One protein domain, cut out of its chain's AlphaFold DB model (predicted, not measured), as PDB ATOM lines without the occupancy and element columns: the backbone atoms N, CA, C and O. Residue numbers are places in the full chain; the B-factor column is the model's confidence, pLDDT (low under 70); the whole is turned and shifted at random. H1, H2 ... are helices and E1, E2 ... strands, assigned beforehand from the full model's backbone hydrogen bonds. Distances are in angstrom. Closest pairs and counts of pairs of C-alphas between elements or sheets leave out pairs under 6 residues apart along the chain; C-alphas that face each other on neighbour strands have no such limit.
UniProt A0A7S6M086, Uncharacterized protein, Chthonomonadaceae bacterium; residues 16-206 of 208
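AT A GLANCE: This is residues 16 to 206 of the 208 residues of an uncharacterized protein of Chthonomonadaceae bacterium (UniProt A0A7S6M086). A twisted sheet of five parallel strands, in the order E3 E2 E1 E4 E5, makes the core, with H1 and H2 over one face and H4 over the other. H3 packs on H4; H5 packs on H2, H6 on H1, both away from the sheet, and H7 only grazes the sheet. The printed part has 191 residues with seven named helices and five named strands, in the order E1 H1 E2 H2 E3 E4 H3 H4 E5 H5 H6 H7, and its class is mixed. It is compact, with a radius of gyration of the C-alphas of 15.7 A, and rounded, spanning 42 by 40 by 28 A.

HOW THE PARTS SIT: The sheet runs E3, residues 74 to 78, E2, residues 44 to 48, E1, residues 16 to 19, E4, residues 88 to 93, and E5, residues 141 to 144. Within hydrogen-bond range are N 45 and O 74 between E2 and E3, 2.8 A, N 46 and O 16 between E2 and E1, 2.8 A, N 92 and O 17 between E4 and E1, 2.8 A, and N 91 and O 141 between E4 and E5, 2.9 A. H1, residues 24 to 35, and H2, residues 52 to 69, are on the same face, at heights over the sheet of 10.4 A and 9.7 A. H4, residues 115 to 133, is on the opposite face at 9.9 A; helices on both faces make three layers. E1 H1 E2, E2 H2 E3 and E4 H3 H4 E5, with H3 at residues 97 to 106, are strand-helix-strand units, parallel neighbour strands with helices between, each with a right-handed crossover. H1 and H2 touch at a shallow tilt of 28 degrees, the same way, closest at the C-alphas of Ser 35 and Phe 66, 4.9 A. H3 touches H4 at a steep tilt of 52 degrees, closest at the C-alphas of Ala 100 and Ile 119, 5.0 A. H5, residues 173 to 183, touches H2 with residues 57 to 64 of H2 alone, closest at the C-alphas of Leu 61 and Val 182, 5.8 A. H6, residues 189 to 195, touches H1 about perpendicular, 82 degrees, closest at the C-alphas of Ser 33 and Tyr 195, 4.8 A. H7, residues 199 to 204, touches H1 too, closest at the C-alphas of Ser 33 and Leu 201, 6.9 A. Every O i to N i+4 pair is within hydrogen-bond range in H2 to H7, and 7 of 8 in H1.

IN THESE COORDINATES: E1 begins at C-alpha 16 (104.195, 87.507, 53.239), and H7 ends at C-alpha 204 (103.569, 96.352, 57.023). H4 is 27.3 A long and H2 25.5 A.

THE WHOLE: The C-alphas of Glu 40 and Thr 112, 46.0 A apart, are the two farthest apart. The printed part has no cut. The link E5 to H5, 28 residues, is long; its residues 158 to 159 pair in parallel with residues 143 to 144 of E5. pLDDT is under 70 at residues 110 to 113, 135 to 137 and 165 to 171.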
ATOM      1  N   VAL A  16     104.526  86.515  54.274       94.12
ATOM      2  CA  VAL A  16     104.195  87.507  53.239       94.12
ATOM      3  C   VAL A  16     104.394  86.896  51.854       94.12
ATOM      4  O   VAL A  16     105.475  86.392  51.560       94.12
ATOM      5  N   ALA A  17     103.387  86.990  50.986       96.31
ATOM      6  CA  ALA A  17     103.519  86.681  49.562       96.31
ATOM      7  C   ALA A  17     103.743  87.959  48.741       96.31
ATOM      8  O   ALA A  17     102.956  88.904  48.848       96.31
ATOM      9  N   LEU A  18     104.762  87.971  47.881       97.81
ATOM     10  CA  LEU A  18     104.948  88.973  46.830       97.81
ATOM     11  C   LEU A  18     104.622  88.340  45.472       97.81
ATOM     12  O   LEU A  18     105.426  87.599  44.909       97.81
ATOM     13  N   ILE A  19     103.426  88.630  44.967       98.00
ATOM     14  CA  ILE A  19     102.871  88.061  43.738       98.00
ATOM     15  C   ILE A  19     103.208  88.960  42.550       98.00
ATOM     16  O   ILE A  19     102.849  90.141  42.538       98.00
ATOM     17  N   GLY A  20     103.851  88.392  41.532       96.81
ATOM     18  CA  GLY A  20     104.394  89.136  40.397       96.81
ATOM     19  C   GLY A  20     105.803  89.677  40.656       96.81
ATOM     20  O   GLY A  20     106.162  90.732  40.134       96.81
ATOM     21  N   ALA A  21     106.589  88.997  41.497       97.38
ATOM     22  CA  ALA A  21     107.911  89.446  41.933       97.38
ATOM     23  C   ALA A  21     108.936  89.574  40.786       97.38
ATOM     24  O   ALA A  21     109.956  90.247  40.948       97.38
ATOM     25  N   GLY A  22     108.657  88.999  39.614       95.25
ATOM     26  CA  GLY A  22     109.445  89.174  38.397       95.25
ATOM     27  C   GLY A  22     109.278  90.552  37.745       95.25
ATOM     28  O   GLY A  22     110.066  90.927  36.873       95.25
ATOM     29  N   HIS A  23     108.300  91.352  38.179       94.19
ATOM     30  CA  HIS A  23     108.180  92.756  37.800       94.19
ATOM     31  C   HIS A  23     109.218  93.609  38.543       94.19
ATOM     32  O   HIS A  23     108.920  94.287  39.527       94.19
ATOM     33  N   LEU A  24     110.457  93.583  38.046       93.56
ATOM     34  CA  LEU A  24     111.621  94.192  38.701       93.56
ATOM     35  C   LEU A  24     111.439  95.679  39.023       93.56
ATOM     36  O   LEU A  24     111.886  96.117  40.080       93.56
ATOM     37  N   ALA A  25     110.743  96.446  38.176       92.06
ATOM     38  CA  ALA A  25     110.480  97.867  38.420       92.06
ATOM     39  C   ALA A  25     109.739  98.126  39.746       92.06
ATOM     40  O   ALA A  25     109.906  99.185  40.353       92.06
ATOM     41  N   VAL A  26     108.961  97.143  40.217       93.44
ATOM     42  CA  VAL A  26     108.239  97.195  41.490       93.44
ATOM     43  C   VAL A  26     108.910  96.345  42.568       93.44
ATOM     44  O   VAL A  26     109.029  96.794  43.710       93.44
ATOM     45  N   SER A  27     109.388  95.145  42.234       94.88
ATOM     46  CA  SER A  27     109.972  94.244  43.230       94.88
ATOM     47  C   SER A  27     111.326  94.727  43.752       94.88
ATOM     48  O   SER A  27     111.575  94.596  44.946       94.88
ATOM     49  N   VAL A  28     112.167  95.374  42.934       95.62
ATOM     50  CA  VAL A  28     113.456  95.941  43.381       95.62
ATOM     51  C   VAL A  28     113.259  96.932  44.547       95.62
ATOM     52  O   VAL A  28     113.860  96.722  45.604       95.62
ATOM     53  N   PRO A  29     112.392  97.960  44.433       95.19
ATOM     54  CA  PRO A  29     112.061  98.845  45.550       95.19
ATOM     55  C   PRO A  29     111.489  98.130  46.775       95.19
ATOM     56  O   PRO A  29     111.862  98.453  47.902       95.19
ATOM     57  N   VAL A  30     110.588  97.161  46.574       96.25
ATOM     58  CA  VAL A  30     109.967  96.386  47.663       96.25
ATOM     59  C   VAL A  30     111.029  95.623  48.452       96.25
ATOM     60  O   VAL A  30     111.089  95.738  49.675       96.25
ATOM     61  N   LEU A  31     111.903  94.891  47.761       97.38
ATOM     62  CA  LEU A  31     112.977  94.106  48.369       97.38
ATOM     63  C   LEU A  31     114.002  95.004  49.070       97.38
ATOM     64  O   LEU A  31     114.418  94.718  50.193       97.38
ATOM     65  N   ALA A  32     114.358  96.134  48.456       96.44
ATOM     66  CA  ALA A  32     115.223  97.132  49.073       96.44
ATOM     67  C   ALA A  32     114.606  97.710  50.356       96.44
ATOM     68  O   ALA A  32     115.291  97.809  51.373       96.44
ATOM     69  N   SER A  33     113.309  98.028  50.355       95.62
ATOM     70  CA  SER A  33     112.597  98.438  51.568       95.62
ATOM     71  C   SER A  33     112.628  97.363  52.650       95.62
ATOM     72  O   SER A  33     112.970  97.673  53.791       95.62
ATOM     73  N   LEU A  34     112.316  96.111  52.301       96.00
ATOM     74  CA  LEU A  34     112.306  94.988  53.246       96.00
ATOM     75  C   LEU A  34     113.673  94.739  53.881       96.00
ATOM     76  O   LEU A  34     113.735  94.363  55.042       96.00
ATOM     77  N   SER A  35     114.772  95.022  53.177       95.56
ATOM     78  CA  SER A  35     116.116  94.892  53.758       95.56
ATOM     79  C   SER A  35     116.346  95.805  54.971       95.56
ATOM     80  O   SER A  35     117.187  95.522  55.813       95.56
ATOM     81  N   SER A  36     115.592  96.904  55.073       92.69
ATOM     82  CA  SER A  36     115.640  97.837  56.204       92.69
ATOM     83  C   SER A  36     114.520  97.603  57.219       92.69
ATOM     84  O   SER A  36     114.335  98.423  58.122       92.69
ATOM     85  N   TYR A  37     113.745  96.531  57.061       91.56
ATOM     86  CA  TYR A  37     112.616  96.233  57.919       91.56
ATOM     87  C   TYR A  37     113.027  95.312  59.071       91.56
ATOM     88  O   TYR A  37     113.337  94.142  58.888       91.56
ATOM     89  N   PHE A  38     112.991  95.846  60.287       84.62
ATOM     90  CA  PHE A  38     113.343  95.120  61.508       84.62
ATOM     91  C   PHE A  38     112.175  95.171  62.488       84.62
ATOM     92  O   PHE A  38     112.314  95.694  63.593       84.62
ATOM     93  N   GLY A  39     110.998  94.705  62.055       77.00
ATOM     94  CA  GLY A  39     109.822  94.585  62.921       77.00
ATOM     95  C   GLY A  39     110.097  93.747  64.185       77.00
ATOM     96  O   GLY A  39     111.217  93.347  64.473       77.00
ATOM     97  N   GLU A  40     109.061  93.417  64.958       76.94
ATOM     98  CA  GLU A  40     109.241  92.686  66.230       76.94
ATOM     99  C   GLU A  40     109.916  91.304  66.083       76.94
ATOM    100  O   GLU A  40     110.517  90.813  67.039       76.94
ATOM    101  N   ARG A  41     109.789  90.661  64.911       81.06
ATOM    102  CA  ARG A  41     110.390  89.362  64.563       81.06
ATOM    103  C   ARG A  41     110.713  89.309  63.065       81.06
ATOM    104  O   ARG A  41     110.029  89.988  62.293       81.06
ATOM    105  N   PRO A  42     111.686  88.484  62.638       87.44
ATOM    106  CA  PRO A  42     111.886  88.188  61.225       87.44
ATOM    107  C   PRO A  42     110.633  87.558  60.600       87.44
ATOM    108  O   PRO A  42     109.954  86.761  61.243       87.44
ATOM    109  N   MET A  43     110.343  87.913  59.347       91.50
ATOM    110  CA  MET A  43     109.237  87.348  58.567       91.50
ATOM    111  C   MET A  43     109.725  86.296  57.569       91.50
ATOM    112  O   MET A  43     110.911  86.258  57.233       91.50
ATOM    113  N   THR A  44     108.788  85.516  57.035       93.06
ATOM    114  CA  THR A  44     109.002  84.710  55.828       93.06
ATOM    115  C   THR A  44     108.422  85.447  54.629       93.06
ATOM    116  O   THR A  44     107.246  85.809  54.644       93.06
ATOM    117  N   LEU A  45     109.227  85.645  53.589       96.00
ATOM    118  CA  LEU A  45     108.820  86.238  52.320       96.00
ATOM    119  C   LEU A  45     108.845  85.169  51.221       96.00
ATOM    120  O   LEU A  45     109.912  84.660  50.884       96.00
ATOM    121  N   THR A  46     107.686  84.867  50.640       97.38
ATOM    122  CA  THR A  46     107.570  84.037  49.433       97.38
ATOM    123  C   THR A  46     107.451  84.930  48.208       97.38
ATOM    124  O   THR A  46     106.527  85.738  48.103       97.38
ATOM    125  N   LEU A  47     108.383  84.772  47.275       98.44
ATOM    126  CA  LEU A  47     108.362  85.420  45.971       98.44
ATOM    127  C   LEU A  47     107.700  84.497  44.957       98.44
ATOM    128  O   LEU A  47     108.067  83.329  44.858       98.44
ATOM    129  N   PHE A  48     106.761  85.038  44.190       98.25
ATOM    130  CA  PHE A  48     106.119  84.303  43.112       98.25
ATOM    131  C   PHE A  48     106.084  85.115  41.826       98.25
ATOM    132  O   PHE A  48     105.668  86.277  41.827       98.25
ATOM    133  N   ASP A  49     106.459  84.484  40.721       97.81
ATOM    134  CA  ASP A  49     106.160  84.944  39.369       97.81
ATOM    135  C   ASP A  49     106.117  83.728  38.432       97.81
ATOM    136  O   ASP A  49     106.966  82.852  38.569       97.81
ATOM    137  N   PRO A  50     105.186  83.665  37.464       96.06
ATOM    138  CA  PRO A  50     105.193  82.626  36.430       96.06
ATOM    139  C   PRO A  50     106.458  82.629  35.552       96.06
ATOM    140  O   PRO A  50     106.719  81.650  34.853       96.06
ATOM    141  N   ASP A  51     107.201  83.739  35.501       95.38
ATOM    142  CA  ASP A  51     108.471  83.841  34.788       95.38
ATOM    143  C   ASP A  51     109.634  83.443  35.713       95.38
ATOM    144  O   ASP A  51     110.112  84.239  36.530       95.38
ATOM    145  N   SER A  52     110.082  82.194  35.568       96.25
ATOM    146  CA  SER A  52     111.085  81.558  36.429       96.25
ATOM    147  C   SER A  52     112.431  82.290  36.446       96.25
ATOM    148  O   SER A  52     113.045  82.459  37.499       96.25
ATOM    149  N   GLU A  53     112.872  82.812  35.299       95.25
ATOM    150  CA  GLU A  53     114.112  83.586  35.198       95.25
ATOM    151  C   GLU A  53     113.996  84.918  35.947       95.25
ATOM    152  O   GLU A  53     114.929  85.356  36.630       95.25
ATOM    153  N   LYS A  54     112.840  85.584  35.834       95.00
ATOM    154  CA  LYS A  54     112.608  86.875  36.489       95.00
ATOM    155  C   LYS A  54     112.447  86.733  37.997       95.00
ATOM    156  O   LYS A  54     112.977  87.576  38.728       95.00
ATOM    157  N   VAL A  55     111.751  85.698  38.471       97.19
ATOM    158  CA  VAL A  55     111.598  85.464  39.914       97.19
ATOM    159  C   VAL A  55     112.907  85.008  40.559       97.19
ATOM    160  O   VAL A  55     113.222  85.488  41.647       97.19
ATOM    161  N   ASP A  56     113.722  84.190  39.878       97.62
ATOM    162  CA  ASP A  56     115.066  83.824  40.351       97.62
ATOM    163  C   ASP A  56     115.954  85.067  40.489       97.62
ATOM    164  O   ASP A  56     116.632  85.256  41.501       97.62
ATOM    165  N   LEU A  57     115.896  85.985  39.519       97.06
ATOM    166  CA  LEU A  57     116.657  87.229  39.588       97.06
ATOM    167  C   LEU A  57     116.220  88.119  40.767       97.06
ATOM    168  O   LEU A  57     117.071  88.662  41.477       97.06
ATOM    169  N   ALA A  58     114.912  88.238  41.014       97.50
ATOM    170  CA  ALA A  58     114.383  88.948  42.179       97.50
ATOM    171  C   ALA A  58     114.789  88.268  43.500       97.50
ATOM    172  O   ALA A  58     115.168  88.946  44.456       97.50
ATOM    173  N   PHE A  59     114.781  86.936  43.549       98.44
ATOM    174  CA  PHE A  59     115.212  86.159  44.709       98.44
ATOM    175  C   PHE A  59     116.695  86.376  45.033       98.44
ATOM    176  O   PHE A  59     117.037  86.686  46.176       98.44
ATOM    177  N   ARG A  60     117.579  86.320  44.031       98.44
ATOM    178  CA  ARG A  60     119.013  86.612  44.213       98.44
ATOM    179  C   ARG A  60     119.255  88.037  44.693       98.44
ATOM    180  O   ARG A  60     120.120  88.268  45.544       98.44
ATOM    181  N   LEU A  61     118.488  89.003  44.182       98.12
ATOM    182  CA  LEU A  61     118.541  90.369  44.689       98.12
ATOM    183  C   LEU A  61     118.133  90.422  46.160       98.12
ATOM    184  O   LEU A  61     118.859  91.026  46.946       98.12
ATOM    185  N   ALA A  62     117.021  89.781  46.535       98.19
ATOM    186  CA  ALA A  62     116.539  89.731  47.913       98.19
ATOM    187  C   ALA A  62     117.621  89.187  48.858       98.19
ATOM    188  O   ALA A  62     117.941  89.826  49.859       98.19
ATOM    189  N   GLN A  63     118.257  88.070  48.489       98.19
ATOM    190  CA  GLN A  63     119.385  87.506  49.237       98.19
ATOM    191  C   GLN A  63     120.531  88.515  49.382       98.19
ATOM    192  O   GLN A  63     121.066  88.693  50.477       98.19
ATOM    193  N   THR A  64     120.885  89.204  48.294       98.06
ATOM    194  CA  THR A  64     121.968  90.197  48.275       98.06
ATOM    195  C   THR A  64     121.671  91.368  49.215       98.06
ATOM    196  O   THR A  64     122.498  91.701  50.068       98.06
ATOM    197  N   VAL A  65     120.486  91.979  49.108       97.75
ATOM    198  CA  VAL A  65     120.129  93.143  49.935       97.75
ATOM    199  C   VAL A  65     119.917  92.759  51.399       97.75
ATOM    200  O   VAL A  65     120.335  93.512  52.276       97.75
ATOM    201  N   PHE A  66     119.354  91.581  51.694       96.62
ATOM    202  CA  PHE A  66     119.164  91.117  53.075       96.62
ATOM    203  C   PHE A  66     120.494  90.768  53.736       96.62
ATOM    204  O   PHE A  66     120.737  91.193  54.863       96.62
ATOM    205  N   THR A  67     121.397  90.095  53.018       95.81
ATOM    206  CA  THR A  67     122.749  89.805  53.517       95.81
ATOM    207  C   THR A  67     123.509  91.098  53.802       95.81
ATOM    208  O   THR A  67     124.086  91.255  54.877       95.81
ATOM    209  N   CYS A  68     123.467  92.060  52.874       96.00
ATOM    210  CA  CYS A  68     124.129  93.352  53.044       96.00
ATOM    211  C   CYS A  68     123.566  94.143  54.236       96.00
ATOM    212  O   CYS A  68     124.328  94.764  54.978       96.00
ATOM    213  N   ALA A  69     122.245  94.127  54.427       95.38
ATOM    214  CA  ALA A  69     121.582  94.833  55.520       95.38
ATOM    215  C   ALA A  69     121.576  94.059  56.850       95.38
ATOM    216  O   ALA A  69     121.167  94.615  57.867       95.38
ATOM    217  N   LYS A  70     122.037  92.800  56.855       94.75
ATOM    218  CA  LYS A  70     121.905  91.855  57.978       94.75
ATOM    219  C   LYS A  70     120.444  91.656  58.410       94.75
ATOM    220  O   LYS A  70     120.155  91.550  59.598       94.75
ATOM    221  N   ALA A  71     119.526  91.633  57.446       93.12
ATOM    222  CA  ALA A  71     118.127  91.302  57.688       93.12
ATOM    223  C   ALA A  71     117.965  89.777  57.779       93.12
ATOM    224  O   ALA A  71     118.383  89.048  56.885       93.12
ATOM    225  N   GLU A  72     117.333  89.296  58.850       92.88
ATOM    226  CA  GLU A  72     117.179  87.861  59.147       92.88
ATOM    227  C   GLU A  72     115.902  87.244  58.548       92.88
ATOM    228  O   GLU A  72     115.442  86.189  58.982       92.88
ATOM    229  N   HIS A  73     115.271  87.913  57.581       93.38
ATOM    230  CA  HIS A  73     114.059  87.408  56.941       93.38
ATOM    231  C   HIS A  73     114.324  86.095  56.197       93.38
ATOM    232  O   HIS A  73     115.302  85.971  55.457       93.38
ATOM    233  N   ALA A  74     113.419  85.132  56.354       94.62
ATOM    234  CA  ALA A  74     113.437  83.909  55.568       94.62
ATOM    235  C   ALA A  74     112.905  84.191  54.157       94.62
ATOM    236  O   ALA A  74     111.956  84.957  53.979       94.62
ATOM    237  N   LEU A  75     113.507  83.553  53.157       96.19
ATOM    238  CA  LEU A  75     113.137  83.701  51.754       96.19
ATOM    239  C   LEU A  75     112.698  82.356  51.181       96.19
ATOM    240  O   LEU A  75     113.386  81.350  51.346       96.19
ATOM    241  N   ALA A  76     111.587  82.373  50.458       96.44
ATOM    242  CA  ALA A  76     111.139  81.300  49.588       96.44
ATOM    243  C   ALA A  76     110.848  81.875  48.199       96.44
ATOM    244  O   ALA A  76     110.530  83.058  48.055       96.44
ATOM    245  N   VAL A  77     110.957  81.042  47.172       97.44
ATOM    246  CA  VAL A  77     110.651  81.408  45.789       97.44
ATOM    247  C   VAL A  77     109.968  80.236  45.112       97.44
ATOM    248  O   VAL A  77     110.344  79.093  45.351       97.44
ATOM    249  N   THR A  78     108.965  80.524  44.293       96.81
ATOM    250  CA  THR A  78     108.343  79.532  43.421       96.81
ATOM    251  C   THR A  78     107.794  80.198  42.159       96.81
ATOM    252  O   THR A  78     107.383  81.359  42.176       96.81
ATOM    253  N   ASP A  79     107.815  79.471  41.052       95.88
ATOM    254  CA  ASP A  79     107.155  79.792  39.783       95.88
ATOM    255  C   ASP A  79     105.939  78.884  39.519       95.88
ATOM    256  O   ASP A  79     105.237  79.034  38.514       95.88
ATOM    257  N   SER A  80     105.667  77.960  40.443       93.00
ATOM    258  CA  SER A  80     104.621  76.955  40.359       93.00
ATOM    259  C   SER A  80     103.404  77.376  41.169       93.00
ATOM    260  O   SER A  80     103.501  77.772  42.331       93.00
ATOM    261  N   LEU A  81     102.226  77.261  40.556       91.00
ATOM    262  CA  LEU A  81     100.969  77.529  41.243       91.00
ATOM    263  C   LEU A  81     100.733  76.530  42.383       91.00
ATOM    264  O   LEU A  81     100.316  76.936  43.456       91.00
ATOM    265  N   ASP A  82     101.058  75.252  42.182       88.69
ATOM    266  CA  ASP A  82     100.816  74.201  43.181       88.69
ATOM    267  C   ASP A  82     101.683  74.375  44.439       88.69
ATOM    268  O   ASP A  82     101.308  73.958  45.535       88.69
ATOM    269  N   GLU A  83     102.845  75.011  44.287       90.00
ATOM    270  CA  GLU A  83     103.751  75.352  45.386       90.00
ATOM    271  C   GLU A  83     103.408  76.701  46.034       90.00
ATOM    272  O   GLU A  83     103.876  76.992  47.139       90.00
ATOM    273  N   LEU A  84     102.573  77.521  45.385       90.38
ATOM    274  CA  LEU A  84     102.058  78.778  45.919       90.38
ATOM    275  C   LEU A  84     100.916  78.517  46.916       90.38
ATOM    276  O   LEU A  84      99.802  79.024  46.794       90.38
ATOM    277  N   ALA A  85     101.223  77.739  47.945       83.81
ATOM    278  CA  ALA A  85     100.323  77.400  49.031       83.81
ATOM    279  C   ALA A  85     100.916  77.860  50.367       83.81
ATOM    280  O   ALA A  85     102.132  77.859  50.572       83.81
ATOM    281  N   GLY A  86     100.050  78.254  51.298       76.88
ATOM    282  CA  GLY A  86     100.466  78.607  52.650       76.88
ATOM    283  C   GLY A  86      99.550  79.604  53.339       76.88
ATOM    284  O   GLY A  86      98.710  80.261  52.719       76.88
ATOM    285  N   ASP A  87      99.766  79.739  54.644       85.44
ATOM    286  CA  ASP A  87      99.029  80.654  55.512       85.44
ATOM    287  C   ASP A  87      99.663  82.040  55.484       85.44
ATOM    288  O   ASP A  87     100.322  82.502  56.420       85.44
ATOM    289  N   PHE A  88      99.474  82.714  54.351       90.88
ATOM    290  CA  PHE A  88      99.904  84.090  54.194       90.88
ATOM    291  C   PHE A  88      99.086  84.992  55.109       90.88
ATOM    292  O   PHE A  88      97.864  85.059  55.032       90.88
ATOM    293  N   THR A  89      99.776  85.766  55.938       91.38
ATOM    294  CA  THR A  89      99.143  86.843  56.712       91.38
ATOM    295  C   THR A  89      98.997  88.110  55.870       91.38
ATOM    296  O   THR A  89      98.154  88.968  56.153       91.38
ATOM    297  N   ARG A  90      99.819  88.238  54.819       93.44
ATOM    298  CA  ARG A  90      99.862  89.386  53.912       93.44
ATOM    299  C   ARG A  90     100.124  88.948  52.478       93.44
ATOM    300  O   ARG A  90     100.988  88.110  52.234       93.44
ATOM    301  N   VAL A  91      99.428  89.574  51.534       95.56
ATOM    302  CA  VAL A  91      99.616  89.360  50.093       95.56
ATOM    303  C   VAL A  91      99.835  90.707  49.415       95.56
ATOM    304  O   VAL A  91      99.049  91.636  49.600       95.56
ATOM    305  N   VAL A  92     100.900  90.815  48.629       97.44
ATOM    306  CA  VAL A  92     101.264  92.014  47.875       97.44
ATOM    307  C   VAL A  92     101.209  91.689  46.388       97.44
ATOM    308  O   VAL A  92     101.973  90.853  45.912       97.44
ATOM    309  N   TYR A  93     100.327  92.353  45.646       97.38
ATOM    310  CA  TYR A  93     100.235  92.216  44.192       97.38
ATOM    311  C   TYR A  93     101.067  93.285  43.492       97.38
ATOM    312  O   TYR A  93     100.844  94.479  43.691       97.38
ATOM    313  N   CYS A  94     101.997  92.849  42.644       95.00
ATOM    314  CA  CYS A  94     102.887  93.707  41.858       95.00
ATOM    315  C   CYS A  94     103.104  93.221  40.413       95.00
ATOM    316  O   CYS A  94     104.016  93.695  39.739       95.00
ATOM    317  N   ALA A  95     102.265  92.304  39.922       92.50
ATOM    318  CA  ALA A  95     102.349  91.748  38.573       92.50
ATOM    319  C   ALA A  95     102.298  92.812  37.462       92.50
ATOM    320  O   ALA A  95     101.700  93.879  37.613       92.50
ATOM    321  N   ASN A  96     102.899  92.485  36.318       91.44
ATOM    322  CA  ASN A  96     102.810  93.268  35.090       91.44
ATOM    323  C   ASN A  96     102.061  92.478  34.008       91.44
ATOM    324  O   ASN A  96     101.689  91.318  34.194       91.44
ATOM    325  N   ALA A  97     101.865  93.091  32.843       90.94
ATOM    326  CA  ALA A  97     101.147  92.458  31.741       90.94
ATOM    327  C   ALA A  97     101.802  91.151  31.256       90.94
ATOM    328  O   ALA A  97     101.111  90.239  30.803       90.94
ATOM    329  N   ARG A  98     103.134  91.028  31.353       90.44
ATOM    330  CA  ARG A  98     103.851  89.811  30.948       90.44
ATOM    331  C   ARG A  98     103.496  88.642  31.860       90.44
ATOM    332  O   ARG A  98     103.038  87.625  31.343       90.44
ATOM    333  N   SER A  99     103.670  88.789  33.173       92.25
ATOM    334  CA  SER A  99     103.333  87.722  34.120       92.25
ATOM    335  C   SER A  99     101.831  87.425  34.107       92.25
ATOM    336  O   SER A  99     101.432  86.262  34.061       92.25
ATOM    337  N   ALA A 100     100.986  88.450  33.979       93.19
ATOM    338  CA  ALA A 100      99.546  88.270  33.830       93.19
ATOM    339  C   ALA A 100      99.162  87.399  32.620       93.19
ATOM    340  O   ALA A 100      98.368  86.470  32.753       93.19
ATOM    341  N   ARG A 101      99.766  87.633  31.445       91.75
ATOM    342  CA  ARG A 101      99.538  86.795  30.255       91.75
ATOM    343  C   ARG A 101      99.957  85.342  30.468       91.75
ATOM    344  O   ARG A 101      99.302  84.445  29.951       91.75
ATOM    345  N   MET A 102     101.043  85.096  31.200       92.94
ATOM    346  CA  MET A 102     101.492  83.731  31.496       92.94
ATOM    347  C   MET A 102     100.488  82.997  32.387       92.94
ATOM    348  O   MET A 102     100.086  81.889  32.044       92.94
ATOM    349  N   VAL A 103     100.019  83.654  33.450       93.25
ATOM    350  CA  VAL A 103      98.994  83.117  34.361       93.25
ATOM    351  C   VAL A 103      97.680  82.857  33.628       93.25
ATOM    352  O   VAL A 103      97.097  81.784  33.758       93.25
ATOM    353  N   ASN A 104      97.226  83.800  32.802       91.25
ATOM    354  CA  ASN A 104      95.973  83.654  32.060       91.25
ATOM    355  C   ASN A 104      96.002  82.462  31.091       91.25
ATOM    356  O   ASN A 104      94.982  81.797  30.912       91.25
ATOM    357  N   ARG A 105      97.173  82.120  30.531       89.25
ATOM    358  CA  ARG A 105      97.327  80.893  29.732       89.25
ATOM    359  C   ARG A 105      97.110  79.625  30.554       89.25
ATOM    360  O   ARG A 105      96.526  78.684  30.029       89.25
ATOM    361  N   TRP A 106      97.523  79.590  31.821       87.62
ATOM    362  CA  TRP A 106      97.241  78.451  32.707       87.62
ATOM    363  C   TRP A 106      95.747  78.305  32.993       87.62
ATOM    364  O   TRP A 106      95.228  77.194  33.021       87.62
ATOM    365  N   ALA A 107      95.042  79.431  33.125       80.75
ATOM    366  CA  ALA A 107      93.591  79.467  33.282       80.75
ATOM    367  C   ALA A 107      92.816  79.143  31.982       80.75
ATOM    368  O   ALA A 107      91.586  79.168  31.988       80.75
ATOM    369  N   GLY A 108      93.507  78.856  30.869       80.00
ATOM    370  CA  GLY A 108      92.887  78.548  29.577       80.00
ATOM    371  C   GLY A 108      92.268  79.761  28.873       80.00
ATOM    372  O   GLY A 108      91.367  79.599  28.053       80.00
ATOM    373  N   VAL A 109      92.717  80.974  29.199       74.50
ATOM    374  CA  VAL A 109      92.167  82.228  28.671       74.50
ATOM    375  C   VAL A 109      93.031  82.735  27.514       74.50
ATOM    376  O   VAL A 109      94.236  82.945  27.673       74.50
ATOM    377  N   GLU A 110      92.424  82.973  26.348       62.00
ATOM    378  CA  GLU A 110      93.107  83.593  25.206       62.00
ATOM    379  C   GLU A 110      93.320  85.103  25.403       62.00
ATOM    380  O   GLU A 110      92.456  85.819  25.911       62.00
ATOM    381  N   ALA A 111      94.481  85.595  24.956       59.88
ATOM    382  CA  ALA A 111      94.996  86.954  25.156       59.88
ATOM    383  C   ALA A 111      94.283  88.030  24.307       59.88
ATOM    384  O   ALA A 111      94.919  88.767  23.558       59.88
ATOM    385  N   THR A 112      92.957  88.108  24.394       60.84
ATOM    386  CA  THR A 112      92.140  89.088  23.655       60.84
ATOM    387  C   THR A 112      91.902  90.389  24.432       60.84
ATOM    388  O   THR A 112      91.318  91.328  23.894       60.84
ATOM    389  N   CYS A 113      92.356  90.469  25.685       65.25
ATOM    390  CA  CYS A 113      92.136  91.604  26.577       65.25
ATOM    391  C   CYS A 113      93.309  92.605  26.590       65.25
ATOM    392  O   CYS A 113      94.441  92.281  26.231       65.25
ATOM    393  N   THR A 114      93.028  93.845  27.004       80.44
ATOM    394  CA  THR A 114      94.055  94.877  27.225       80.44
ATOM    395  C   THR A 114      95.004  94.471  28.356       80.44
ATOM    396  O   THR A 114      94.649  93.651  29.202       80.44
ATOM    397  N   ASP A 115      96.194  95.078  28.422       82.81
ATOM    398  CA  ASP A 115      97.175  94.797  29.483       82.81
ATOM    399  C   ASP A 115      96.572  94.947  30.893       82.81
ATOM    400  O   ASP A 115      96.793  94.087  31.745       82.81
ATOM    401  N   GLY A 116      95.754  95.981  31.119       83.62
ATOM    402  CA  GLY A 116      95.039  96.185  32.382       83.62
ATOM    403  C   GLY A 116      94.105  95.020  32.711       83.62
ATOM    404  O   GLY A 116      94.304  94.348  33.717       83.62
ATOM    405  N   ALA A 117      93.160  94.707  31.820       87.12
ATOM    406  CA  ALA A 117      92.210  93.609  32.011       87.12
ATOM    407  C   ALA A 117      92.903  92.239  32.157       87.12
ATOM    408  O   ALA A 117      92.462  91.393  32.936       87.12
ATOM    409  N   SER A 118      94.030  92.030  31.464       89.75
ATOM    410  CA  SER A 118      94.854  90.833  31.636       89.75
ATOM    411  C   SER A 118      95.371  90.717  33.071       89.75
ATOM    412  O   SER A 118      95.346  89.620  33.629       89.75
ATOM    413  N   ILE A 119      95.839  91.818  33.670       93.00
ATOM    414  CA  ILE A 119      96.326  91.843  35.057       93.00
ATOM    415  C   ILE A 119      95.177  91.592  36.037       93.00
ATOM    416  O   ILE A 119      95.335  90.776  36.942       93.00
ATOM    417  N   GLU A 120      94.026  92.244  35.854       94.00
ATOM    418  CA  GLU A 120      92.847  92.069  36.721       94.00
ATOM    419  C   GLU A 120      92.438  90.595  36.817       94.00
ATOM    420  O   GLU A 120      92.257  90.055  37.911       94.00
ATOM    421  N   GLN A 121      92.364  89.922  35.666       91.31
ATOM    422  CA  GLN A 121      91.991  88.515  35.583       91.31
ATOM    423  C   GLN A 121      93.027  87.590  36.228       91.31
ATOM    424  O   GLN A 121      92.658  86.700  36.998       91.31
ATOM    425  N   ALA A 122      94.315  87.825  35.969       93.38
ATOM    426  CA  ALA A 122      95.389  87.035  36.560       93.38
ATOM    427  C   ALA A 122      95.402  87.168  38.090       93.38
ATOM    428  O   ALA A 122      95.538  86.173  38.801       93.38
ATOM    429  N   VAL A 123      95.206  88.383  38.614       95.12
ATOM    430  CA  VAL A 123      95.132  88.632  40.060       95.12
ATOM    431  C   VAL A 123      93.911  87.957  40.672       95.12
ATOM    432  O   VAL A 123      94.038  87.339  41.726       95.12
ATOM    433  N   ALA A 124      92.747  88.023  40.022       93.75
ATOM    434  CA  ALA A 124      91.548  87.337  40.497       93.75
ATOM    435  C   ALA A 124      91.755  85.813  40.575       93.75
ATOM    436  O   ALA A 124      91.411  85.199  41.585       93.75
ATOM    437  N   TYR A 125      92.371  85.220  39.548       93.25
ATOM    438  CA  TYR A 125      92.690  83.793  39.504       93.25
ATOM    439  C   TYR A 125      93.667  83.382  40.617       93.25
ATOM    440  O   TYR A 125      93.376  82.468  41.390       93.25
ATOM    441  N   LEU A 126      94.788  84.097  40.755       94.38
ATOM    442  CA  LEU A 126      95.783  83.825  41.797       94.38
ATOM    443  C   LEU A 126      95.211  84.031  43.201       94.38
ATOM    444  O   LEU A 126      95.478  83.234  44.096       94.38
ATOM    445  N   HIS A 127      94.390  85.064  43.407       94.06
ATOM    446  CA  HIS A 127      93.758  85.287  44.701       94.06
ATOM    447  C   HIS A 127      92.802  84.152  45.068       94.06
ATOM    448  O   HIS A 127      92.823  83.683  46.203       94.06
ATOM    449  N   ALA A 128      91.984  83.695  44.115       92.31
ATOM    450  CA  ALA A 128      91.083  82.570  44.330       92.31
ATOM    451  C   ALA A 128      91.859  81.293  44.691       92.31
ATOM    452  O   ALA A 128      91.461  80.594  45.622       92.31
ATOM    453  N   HIS A 129      92.987  81.037  44.017       92.56
ATOM    454  CA  HIS A 129      93.878  79.931  44.360       92.56
ATOM    455  C   HIS A 129      94.392  80.054  45.803       92.56
ATOM    456  O   HIS A 129      94.122  79.169  46.613       92.56
ATOM    457  N   LEU A 130      95.013  81.185  46.161       91.44
ATOM    458  CA  LEU A 130      95.537  81.435  47.512       91.44
ATOM    459  C   LEU A 130      94.468  81.247  48.601       91.44
ATOM    460  O   LEU A 130      94.740  80.680  49.657       91.44
ATOM    461  N   MET A 131      93.239  81.715  48.355       89.12
ATOM    462  CA  MET A 131      92.131  81.580  49.309       89.12
ATOM    463  C   MET A 131      91.602  80.146  49.405       89.12
ATOM    464  O   MET A 131      91.049  79.777  50.437       89.12
ATOM    465  N   SER A 132      91.772  79.333  48.359       89.25
ATOM    466  CA  SER A 132      91.403  77.913  48.377       89.25
ATOM    467  C   SER A 132      92.406  77.040  49.137       89.25
ATOM    468  O   SER A 132      92.018  76.007  49.679       89.25
ATOM    469  N   THR A 133      93.673  77.462  49.203       84.75
ATOM    470  CA  THR A 133      94.764  76.724  49.861       84.75
ATOM    471  C   THR A 133      95.031  77.160  51.299       84.75
ATOM    472  O   THR A 133      95.698  76.434  52.029       84.75
ATOM    473  N   ALA A 134      94.561  78.343  51.704       80.62
ATOM    474  CA  ALA A 134      94.778  78.859  53.051       80.62
ATOM    475  C   ALA A 134      94.038  78.018  54.107       80.62
ATOM    476  O   ALA A 134      92.857  77.679  53.959       80.62
ATOM    477  N   SER A 135      94.712  77.731  55.220       65.94
ATOM    478  CA  SER A 135      94.077  77.273  56.451       65.94
ATOM    479  C   SER A 135      93.052  78.320  56.894       65.94
ATOM    480  O   SER A 135      93.194  79.513  56.638       65.94
ATOM    481  N   LYS A 136      91.993  77.908  57.601       63.38
ATOM    482  CA  LYS A 136      90.874  78.786  58.018       63.38
ATOM    483  C   LYS A 136      91.268  79.949  58.961       63.38
ATOM    484  O   LYS A 136      90.383  80.629  59.486       63.38
ATOM    485  N   GLU A 137      92.553  80.173  59.214       60.16
ATOM    486  CA  GLU A 137      93.081  81.210  60.097       60.16
ATOM    487  C   GLU A 137      93.138  82.580  59.406       60.16
ATOM    488  O   GLU A 137      94.190  83.091  59.049       60.16
ATOM    489  N   GLY A 138      91.972  83.214  59.283       70.88
ATOM    490  CA  GLY A 138      91.857  84.630  58.931       70.88
ATOM    491  C   GLY A 138      92.160  84.970  57.466       70.88
ATOM    492  O   GLY A 138      92.896  84.299  56.756       70.88
ATOM    493  N   THR A 139      91.554  86.053  56.979       83.88
ATOM    494  CA  THR A 139      91.817  86.556  55.624       83.88
ATOM    495  C   THR A 139      93.100  87.398  55.623       83.88
ATOM    496  O   THR A 139      93.194  88.308  56.457       83.88
ATOM    497  N   PRO A 140      94.059  87.171  54.702       90.12
ATOM    498  CA  PRO A 140      95.261  87.993  54.613       90.12
ATOM    499  C   PRO A 140      94.939  89.463  54.368       90.12
ATOM    500  O   PRO A 140      93.983  89.814  53.672       90.12
ATOM    501  N   LEU A 141      95.813  90.340  54.863       92.75
ATOM    502  CA  LEU A 141      95.807  91.736  54.443       92.75
ATOM    503  C   LEU A 141      96.397  91.848  53.038       92.75
ATOM    504  O   LEU A 141      97.528  91.424  52.792       92.75
ATOM    505  N   VAL A 142      95.644  92.458  52.128       95.00
ATOM    506  CA  VAL A 142      96.045  92.597  50.726       95.00
ATOM    507  C   VAL A 142      96.518  94.016  50.430       95.00
ATOM    508  O   VAL A 142      95.831  94.988  50.756       95.00
ATOM    509  N   LEU A 143      97.665  94.128  49.763       96.69
ATOM    510  CA  LEU A 143      98.182  95.362  49.183       96.69
ATOM    511  C   LEU A 143      98.266  95.240  47.661       96.69
ATOM    512  O   LEU A 143      98.846  94.292  47.139       96.69
ATOM    513  N   SER A 144      97.732  96.231  46.955       96.25
ATOM    514  CA  SER A 144      97.941  96.409  45.521       96.25
ATOM    515  C   SER A 144      99.002  97.479  45.277       96.25
ATOM    516  O   SER A 144      98.827  98.630  45.688       96.25
ATOM    517  N   LEU A 145     100.080  97.083  44.599       95.50
ATOM    518  CA  LEU A 145     101.087  97.960  43.989       95.50
ATOM    519  C   LEU A 145     100.926  97.999  42.456       95.50
ATOM    520  O   LEU A 145     101.858  98.325  41.726       95.50
ATOM    521  N   LEU A 146      99.757  97.588  41.959       93.50
ATOM    522  CA  LEU A 146      99.428  97.578  40.536       93.50
ATOM    523  C   LEU A 146      99.110  99.003  40.051       93.50
ATOM    524  O   LEU A 146      98.716  99.848  40.867       93.50
ATOM    525  N   PRO A 147      99.188  99.266  38.732       89.50
ATOM    526  CA  PRO A 147      98.755 100.537  38.158       89.50
ATOM    527  C   PRO A 147      97.321 100.908  38.566       89.50
ATOM    528  O   PRO A 147      96.475 100.033  38.786       89.50
ATOM    529  N   SER A 148      97.050 102.206  38.721       88.50
ATOM    530  CA  SER A 148      95.776 102.744  39.239       88.50
ATOM    531  C   SER A 148      94.546 102.323  38.432       88.50
ATOM    532  O   SER A 148      93.463 102.152  38.987       88.50
ATOM    533  N   GLU A 149      94.748 102.112  37.138       89.31
ATOM    534  CA  GLU A 149      93.774 101.691  36.144       89.31
ATOM    535  C   GLU A 149      93.387 100.213  36.258       89.31
ATOM    536  O   GLU A 149      92.335  99.837  35.755       89.31
ATOM    537  N   VAL A 150      94.198  99.386  36.929       91.12
ATOM    538  CA  VAL A 150      93.890  97.972  37.177       91.12
ATOM    539  C   VAL A 150      92.893  97.876  38.324       91.12
ATOM    540  O   VAL A 150      93.215  98.196  39.476       91.12
ATOM    541  N   LEU A 151      91.690  97.400  38.032       91.12
ATOM    542  CA  LEU A 151      90.593  97.252  38.977       91.12
ATOM    543  C   LEU A 151      90.583  95.855  39.606       91.12
ATOM    544  O   LEU A 151      90.671  94.839  38.931       91.12
ATOM    545  N   LEU A 152      90.414  95.786  40.927       90.69
ATOM    546  CA  LEU A 152      90.335  94.518  41.665       90.69
ATOM    547  C   LEU A 152      88.937  94.369  42.290       90.69
ATOM    548  O   LEU A 152      88.780  94.557  43.502       90.69
ATOM    549  N   PRO A 153      87.891  94.127  41.476       87.12
ATOM    550  CA  PRO A 153      86.514  94.095  41.954       87.12
ATOM    551  C   PRO A 153      86.309  92.965  42.968       87.12
ATOM    552  O   PRO A 153      86.799  91.853  42.796       87.12
ATOM    553  N   GLY A 154      85.585  93.256  44.050       84.56
ATOM    554  CA  GLY A 154      85.294  92.283  45.112       84.56
ATOM    555  C   GLY A 154      86.466  91.967  46.051       84.56
ATOM    556  O   GLY A 154      86.255  91.342  47.088       84.56
ATOM    557  N   LEU A 155      87.679  92.441  45.753       90.94
ATOM    558  CA  LEU A 155      88.857  92.240  46.588       90.94
ATOM    559  C   LEU A 155      88.993  93.369  47.615       90.94
ATOM    560  O   LEU A 155      89.209  94.529  47.254       90.94
ATOM    561  N   LYS A 156      88.948  93.052  48.912       92.38
ATOM    562  CA  LYS A 156      89.273  94.029  49.961       92.38
ATOM    563  C   LYS A 156      90.790  94.217  50.030       92.38
ATOM    564  O   LYS A 156      91.498  93.322  50.478       92.38
ATOM    565  N   HIS A 157      91.280  95.385  49.625       94.50
ATOM    566  CA  HIS A 157      92.710  95.677  49.572       94.50
ATOM    567  C   HIS A 157      93.027  97.126  49.956       94.50
ATOM    568  O   HIS A 157      92.181  98.016  49.863       94.50
ATOM    569  N   SER A 158      94.269  97.358  50.374       95.38
ATOM    570  CA  SER A 158      94.889  98.682  50.395       95.38
ATOM    571  C   SER A 158      95.589  98.938  49.061       95.38
ATOM    572  O   SER A 158      96.032  98.000  48.396       95.38
ATOM    573  N   ARG A 159      95.732 100.206  48.684       94.00
ATOM    574  CA  ARG A 159      96.533 100.625  47.532       94.00
ATOM    575  C   ARG A 159      97.492 101.721  47.959       94.00
ATOM    576  O   ARG A 159      97.121 102.590  48.744       94.00
ATOM    577  N   ILE A 160      98.703 101.674  47.425       92.75
ATOM    578  CA  ILE A 160      99.699 102.727  47.590       92.75
ATOM    579  C   ILE A 160     100.217 103.063  46.195       92.75
ATOM    580  O   ILE A 160     100.581 102.161  45.448       92.75
ATOM    581  N   ASP A 161     100.255 104.350  45.851       88.44
ATOM    582  CA  ASP A 161     100.892 104.841  44.623       88.44
ATOM    583  C   ASP A 161     102.423 104.878  44.804       88.44
ATOM    584  O   ASP A 161     103.050 105.921  45.008       88.44
ATOM    585  N   TRP A 162     103.006 103.684  44.899       91.38
ATOM    586  CA  TRP A 162     104.423 103.420  45.133       91.38
ATOM    587  C   TRP A 162     104.732 101.972  44.706       91.38
ATOM    588  O   TRP A 162     103.867 101.118  44.858       91.38
ATOM    589  N   PRO A 163     105.954 101.645  44.259       86.00
ATOM    590  CA  PRO A 163     107.058 102.550  43.995       86.00
ATOM    591  C   PRO A 163     106.831 103.327  42.705       86.00
ATOM    592  O   PRO A 163     106.355 102.794  41.710       86.00
ATOM    593  N   LYS A 164     107.253 104.591  42.699       75.62
ATOM    594  CA  LYS A 164     107.623 105.220  41.433       75.62
ATOM    595  C   LYS A 164     108.922 104.539  41.028       75.62
ATOM    596  O   LYS A 164     109.867 104.574  41.823       75.62
ATOM    597  N   ALA A 165     108.922 103.830  39.900       61.06
ATOM    598  CA  ALA A 165     110.092 103.096  39.432       61.06
ATOM    599  C   ALA A 165     111.319 104.019  39.509       61.06
ATOM    600  O   ALA A 165     111.318 105.107  38.941       61.06
ATOM    601  N   TRP A 166     112.327 103.637  40.299       53.34
ATOM    602  CA  TRP A 166     113.531 104.462  40.484       53.34
ATOM    603  C   TRP A 166     114.464 104.404  39.282       53.34
ATOM    604  O   TRP A 166     115.254 105.317  39.066       53.34
ATOM    605  N   ILE A 167     114.321 103.352  38.482       61.50
ATOM    606  CA  ILE A 167     114.959 103.194  37.188       61.50
ATOM    607  C   ILE A 167     113.835 102.938  36.193       61.50
ATOM    608  O   ILE A 167     113.043 102.013  36.387       61.50
ATOM    609  N   ASP A 168     113.785 103.743  35.136       61.50
ATOM    610  CA  ASP A 168     112.936 103.466  33.986       61.50
ATOM    611  C   ASP A 168     113.351 102.109  33.400       61.50
ATOM    612  O   ASP A 168     114.414 101.975  32.788       61.50
ATOM    613  N   ASP A 169     112.528 101.077  33.611       65.88
ATOM    614  CA  ASP A 169     112.765  99.723  33.093       65.88
ATOM    615  C   ASP A 169     112.378  99.641  31.611       65.88
ATOM    616  O   ASP A 169     111.470  98.922  31.204       65.88
ATOM    617  N   HIS A 170     113.046 100.456  30.798       59.34
ATOM    618  CA  HIS A 170     112.989 100.350  29.346       59.34
ATOM    619  C   HIS A 170     114.047  99.332  28.896       59.34
ATOM    620  O   HIS A 170     115.181  99.328  29.388       59.34
ATOM    621  N   ASP A 171     113.673  98.452  27.966       56.81
ATOM    622  CA  ASP A 171     114.566  97.503  27.284       56.81
ATOM    623  C   ASP A 171     115.348  96.528  28.193       56.81
ATOM    624  O   ASP A 171     116.425  96.055  27.835       56.81
ATOM    625  N   GLY A 172     114.837  96.202  29.387       70.38
ATOM    626  CA  GLY A 172     115.448  95.206  30.278       70.38
ATOM    627  C   GLY A 172     116.718  95.669  30.999       70.38
ATOM    628  O   GLY A 172     117.385  94.857  31.648       70.38
ATOM    629  N   ARG A 173     117.042  96.969  30.949       83.19
ATOM    630  CA  ARG A 173     118.187  97.570  31.657       83.19
ATOM    631  C   ARG A 173     118.176  97.269  33.151       83.19
ATOM    632  O   ARG A 173     119.239  97.060  33.735       83.19
ATOM    633  N   LEU A 174     116.993  97.186  33.760       88.88
ATOM    634  CA  LEU A 174     116.885  96.890  35.181       88.88
ATOM    635  C   LEU A 174     117.361  95.473  35.509       88.88
ATOM    636  O   LEU A 174     118.024  95.282  36.520       88.88
ATOM    637  N   ALA A 175     117.122  94.490  34.638       91.69
ATOM    638  CA  ALA A 175     117.634  93.136  34.846       91.69
ATOM    639  C   ALA A 175     119.172  93.105  34.844       91.69
ATOM    640  O   ALA A 175     119.783  92.482  35.711       91.69
ATOM    641  N   HIS A 176     119.806  93.838  33.922       92.88
ATOM    642  CA  HIS A 176     121.263  93.992  33.908       92.88
ATOM    643  C   HIS A 176     121.774  94.692  35.167       92.88
ATOM    644  O   HIS A 176     122.764  94.254  35.749       92.88
ATOM    645  N   GLN A 177     121.088  95.741  35.618       93.06
ATOM    646  CA  GLN A 177     121.447  96.438  36.847       93.06
ATOM    647  C   GLN A 177     121.346  95.521  38.078       93.06
ATOM    648  O   GLN A 177     122.263  95.489  38.896       93.06
ATOM    649  N   VAL A 178     120.289  94.708  38.169       94.88
ATOM    650  CA  VAL A 178     120.148  93.707  39.232       94.88
ATOM    651  C   VAL A 178     121.288  92.691  39.194       94.88
ATOM    652  O   VAL A 178     121.852  92.376  40.238       94.88
ATOM    653  N   LEU A 179     121.693  92.221  38.010       96.00
ATOM    654  CA  LEU A 179     122.835  91.312  37.885       96.00
ATOM    655  C   LEU A 179     124.140  91.932  38.397       96.00
ATOM    656  O   LEU A 179     124.910  91.237  39.055       96.00
ATOM    657  N   ARG A 180     124.384  93.221  38.133       95.62
ATOM    658  CA  ARG A 180     125.577  93.933  38.628       95.62
ATOM    659  C   ARG A 180     125.591  94.003  40.154       95.62
ATOM    660  O   ARG A 180     126.619  93.726  40.764       95.62
ATOM    661  N   TRP A 181     124.444  94.287  40.770       96.50
ATOM    662  CA  TRP A 181     124.292  94.248  42.226       96.50
ATOM    663  C   TRP A 181     124.520  92.851  42.810       96.50
ATOM    664  O   TRP A 181     125.292  92.703  43.752       96.50
ATOM    665  N   VAL A 182     123.890  91.822  42.235       97.06
ATOM    666  CA  VAL A 182     124.012  90.426  42.696       97.06
ATOM    667  C   VAL A 182     125.450  89.914  42.583       97.06
ATOM    668  O   VAL A 182     125.909  89.159  43.437       97.06
ATOM    669  N   ARG A 183     126.183  90.327  41.543       96.75
ATOM    670  CA  ARG A 183     127.597  89.969  41.347       96.75
ATOM    671  C   ARG A 183     128.556  90.757  42.237       96.75
ATOM    672  O   ARG A 183     129.714  90.369  42.353       96.75
ATOM    673  N   GLY A 184     128.090  91.841  42.858       93.62
ATOM    674  CA  GLY A 184     128.938  92.775  43.596       93.62
ATOM    675  C   GLY A 184     129.756  93.713  42.700       93.62
ATOM    676  O   GLY A 184     130.652  94.383  43.204       93.62
ATOM    677  N   ASP A 185     129.438  93.791  41.402       95.81
ATOM    678  CA  ASP A 185     130.052  94.742  40.463       95.81
ATOM    679  C   ASP A 185     129.672  96.192  40.817       95.81
ATOM    680  O   ASP A 185     130.412  97.130  40.525       95.81
ATOM    681  N   GLU A 186     128.512  96.376  41.455       93.94
ATOM    682  CA  GLU A 186     128.091  97.632  42.076       93.94
ATOM    683  C   GLU A 186     127.508  97.402  43.476       93.94
ATOM    684  O   GLU A 186     126.827  96.398  43.709       93.94
ATOM    685  N   PRO A 187     127.713  98.339  44.421       93.31
ATOM    686  CA  PRO A 187     127.188  98.208  45.772       93.31
ATOM    687  C   PRO A 187     125.666  98.410  45.821       93.31
ATOM    688  O   PRO A 187     125.125  99.364  45.268       93.31
ATOM    689  N   VAL A 188     124.973  97.571  46.594       94.62
ATOM    690  CA  VAL A 188     123.521  97.698  46.847       94.62
ATOM    691  C   VAL A 188     123.157  98.763  47.887       94.62
ATOM    692  O   VAL A 188     121.981  99.015  48.136       94.62
ATOM    693  N   PHE A 189     124.145  99.396  48.523       93.75
ATOM    694  CA  PHE A 189     123.911 100.321  49.635       93.75
ATOM    695  C   PHE A 189     123.025 101.512  49.246       93.75
ATOM    696  O   PHE A 189     122.118 101.863  49.999       93.75
ATOM    697  N   GLU A 190     123.245 102.109  48.073       92.12
ATOM    698  CA  GLU A 190     122.446 103.250  47.608       92.12
ATOM    699  C   GLU A 190     120.983 102.863  47.373       92.12
ATOM    700  O   GLU A 190     120.083 103.583  47.807       92.12
ATOM    701  N   LEU A 191     120.749 101.683  46.789       93.19
ATOM    702  CA  LEU A 191     119.413 101.108  46.617       93.19
ATOM    703  C   LEU A 191     118.700 100.951  47.971       93.19
ATOM    704  O   LEU A 191     117.550 101.363  48.125       93.19
ATOM    705  N   ILE A 192     119.387 100.394  48.971       94.88
ATOM    706  CA  ILE A 192     118.837 100.216  50.322       94.88
ATOM    707  C   ILE A 192     118.511 101.580  50.952       94.88
ATOM    708  O   ILE A 192     117.412 101.781  51.474       94.88
ATOM    709  N   GLN A 193     119.433 102.547  50.879       93.88
ATOM    710  CA  GLN A 193     119.217 103.885  51.438       93.88
ATOM    711  C   GLN A 193     118.047 104.616  50.777       93.88
ATOM    712  O   GLN A 193     117.283 105.273  51.485       93.88
ATOM    713  N   ALA A 194     117.871 104.480  49.461       92.00
ATOM    714  CA  ALA A 194     116.771 105.106  48.733       92.00
ATOM    715  C   ALA A 194     115.393 104.645  49.245       92.00
ATOM    716  O   ALA A 194     114.442 105.428  49.281       92.00
ATOM    717  N   TYR A 195     115.293 103.394  49.704       93.69
ATOM    718  CA  TYR A 195     114.018 102.751  50.021       93.69
ATOM    719  C   TYR A 195     113.793 102.401  51.490       93.69
ATOM    720  O   TYR A 195     112.726 101.888  51.839       93.69
ATOM    721  N   ARG A 196     114.724 102.766  52.376       93.06
ATOM    722  CA  ARG A 196     114.635 102.523  53.826       93.06
ATOM    723  C   ARG A 196     113.443 103.180  54.534       93.06
ATOM    724  O   ARG A 196     113.153 102.855  55.679       93.06
ATOM    725  N   ARG A 197     112.805 104.174  53.910       91.06
ATOM    726  CA  ARG A 197     111.648 104.924  54.443       91.06
ATOM    727  C   ARG A 197     110.492 104.918  53.442       91.06
ATOM    728  O   ARG A 197     109.974 105.972  53.077       91.06
ATOM    729  N   SER A 198     110.094 103.737  52.981       92.75
ATOM    730  CA  SER A 198     108.983 103.614  52.036       92.75
ATOM    731  C   SER A 198     107.610 103.604  52.725       92.75
ATOM    732  O   SER A 198     107.489 103.209  53.890       92.75
ATOM    733  N   PRO A 199     106.543 104.023  52.019       94.06
ATOM    734  CA  PRO A 199     105.169 103.838  52.489       94.06
ATOM    735  C   PRO A 199     104.787 102.354  52.614       94.06
ATOM    736  O   PRO A 199     103.934 102.016  53.429       94.06
ATOM    737  N   PHE A 200     105.459 101.467  51.873       94.31
ATOM    738  CA  PHE A 200     105.279 100.022  51.983       94.31
ATOM    739  C   PHE A 200     105.591  99.496  53.392       94.31
ATOM    740  O   PHE A 200     104.795  98.740  53.946       94.31
ATOM    741  N   LEU A 201     106.679  99.962  54.020       92.88
ATOM    742  CA  LEU A 201     107.005  99.565  55.396       92.88
ATOM    743  C   LEU A 201     105.941 100.014  56.406       92.88
ATOM    744  O   LEU A 201     105.607  99.269  57.319       92.88
ATOM    745  N   ARG A 202     105.327 101.188  56.209       91.38
ATOM    746  CA  ARG A 202     104.248 101.670  57.095       91.38
ATOM    747  C   ARG A 202     103.010 100.778  57.022       91.38
ATOM    748  O   ARG A 202     102.396 100.485  58.044       91.38
ATOM    749  N   TRP A 203     102.677 100.305  55.820       92.69
ATOM    750  CA  TRP A 203     101.590  99.347  55.629       92.69
ATOM    751  C   TRP A 203     101.882  97.993  56.296       92.69
ATOM    752  O   TRP A 203     100.971  97.372  56.859       92.69
ATOM    753  N   LEU A 204     103.145  97.546  56.282       89.81
ATOM    754  CA  LEU A 204     103.569  96.352  57.023       89.81
ATOM    755  C   LEU A 204     103.382  96.520  58.535       89.81
ATOM    756  O   LEU A 204     102.884  95.597  59.177       89.81
ATOM    757  N   ASP A 205     103.651  97.705  59.080       87.75
ATOM    758  CA  ASP A 205     103.426  98.015  60.499       87.75
ATOM    759  C   ASP A 205     101.939  98.194  60.864       87.75
ATOM    760  O   ASP A 205     101.588  98.365  62.032       87.75
ATOM    761  N   GLY A 206     101.036  98.157  59.878       81.00
ATOM    762  CA  GLY A 206      99.607  98.397  60.086       81.00
ATOM    763  C   GLY A 206      99.257  99.867  60.345       81.00
ATOM    764  O   GLY A 206      98.124 100.160  60.725       81.00
TER     765      GLY A 206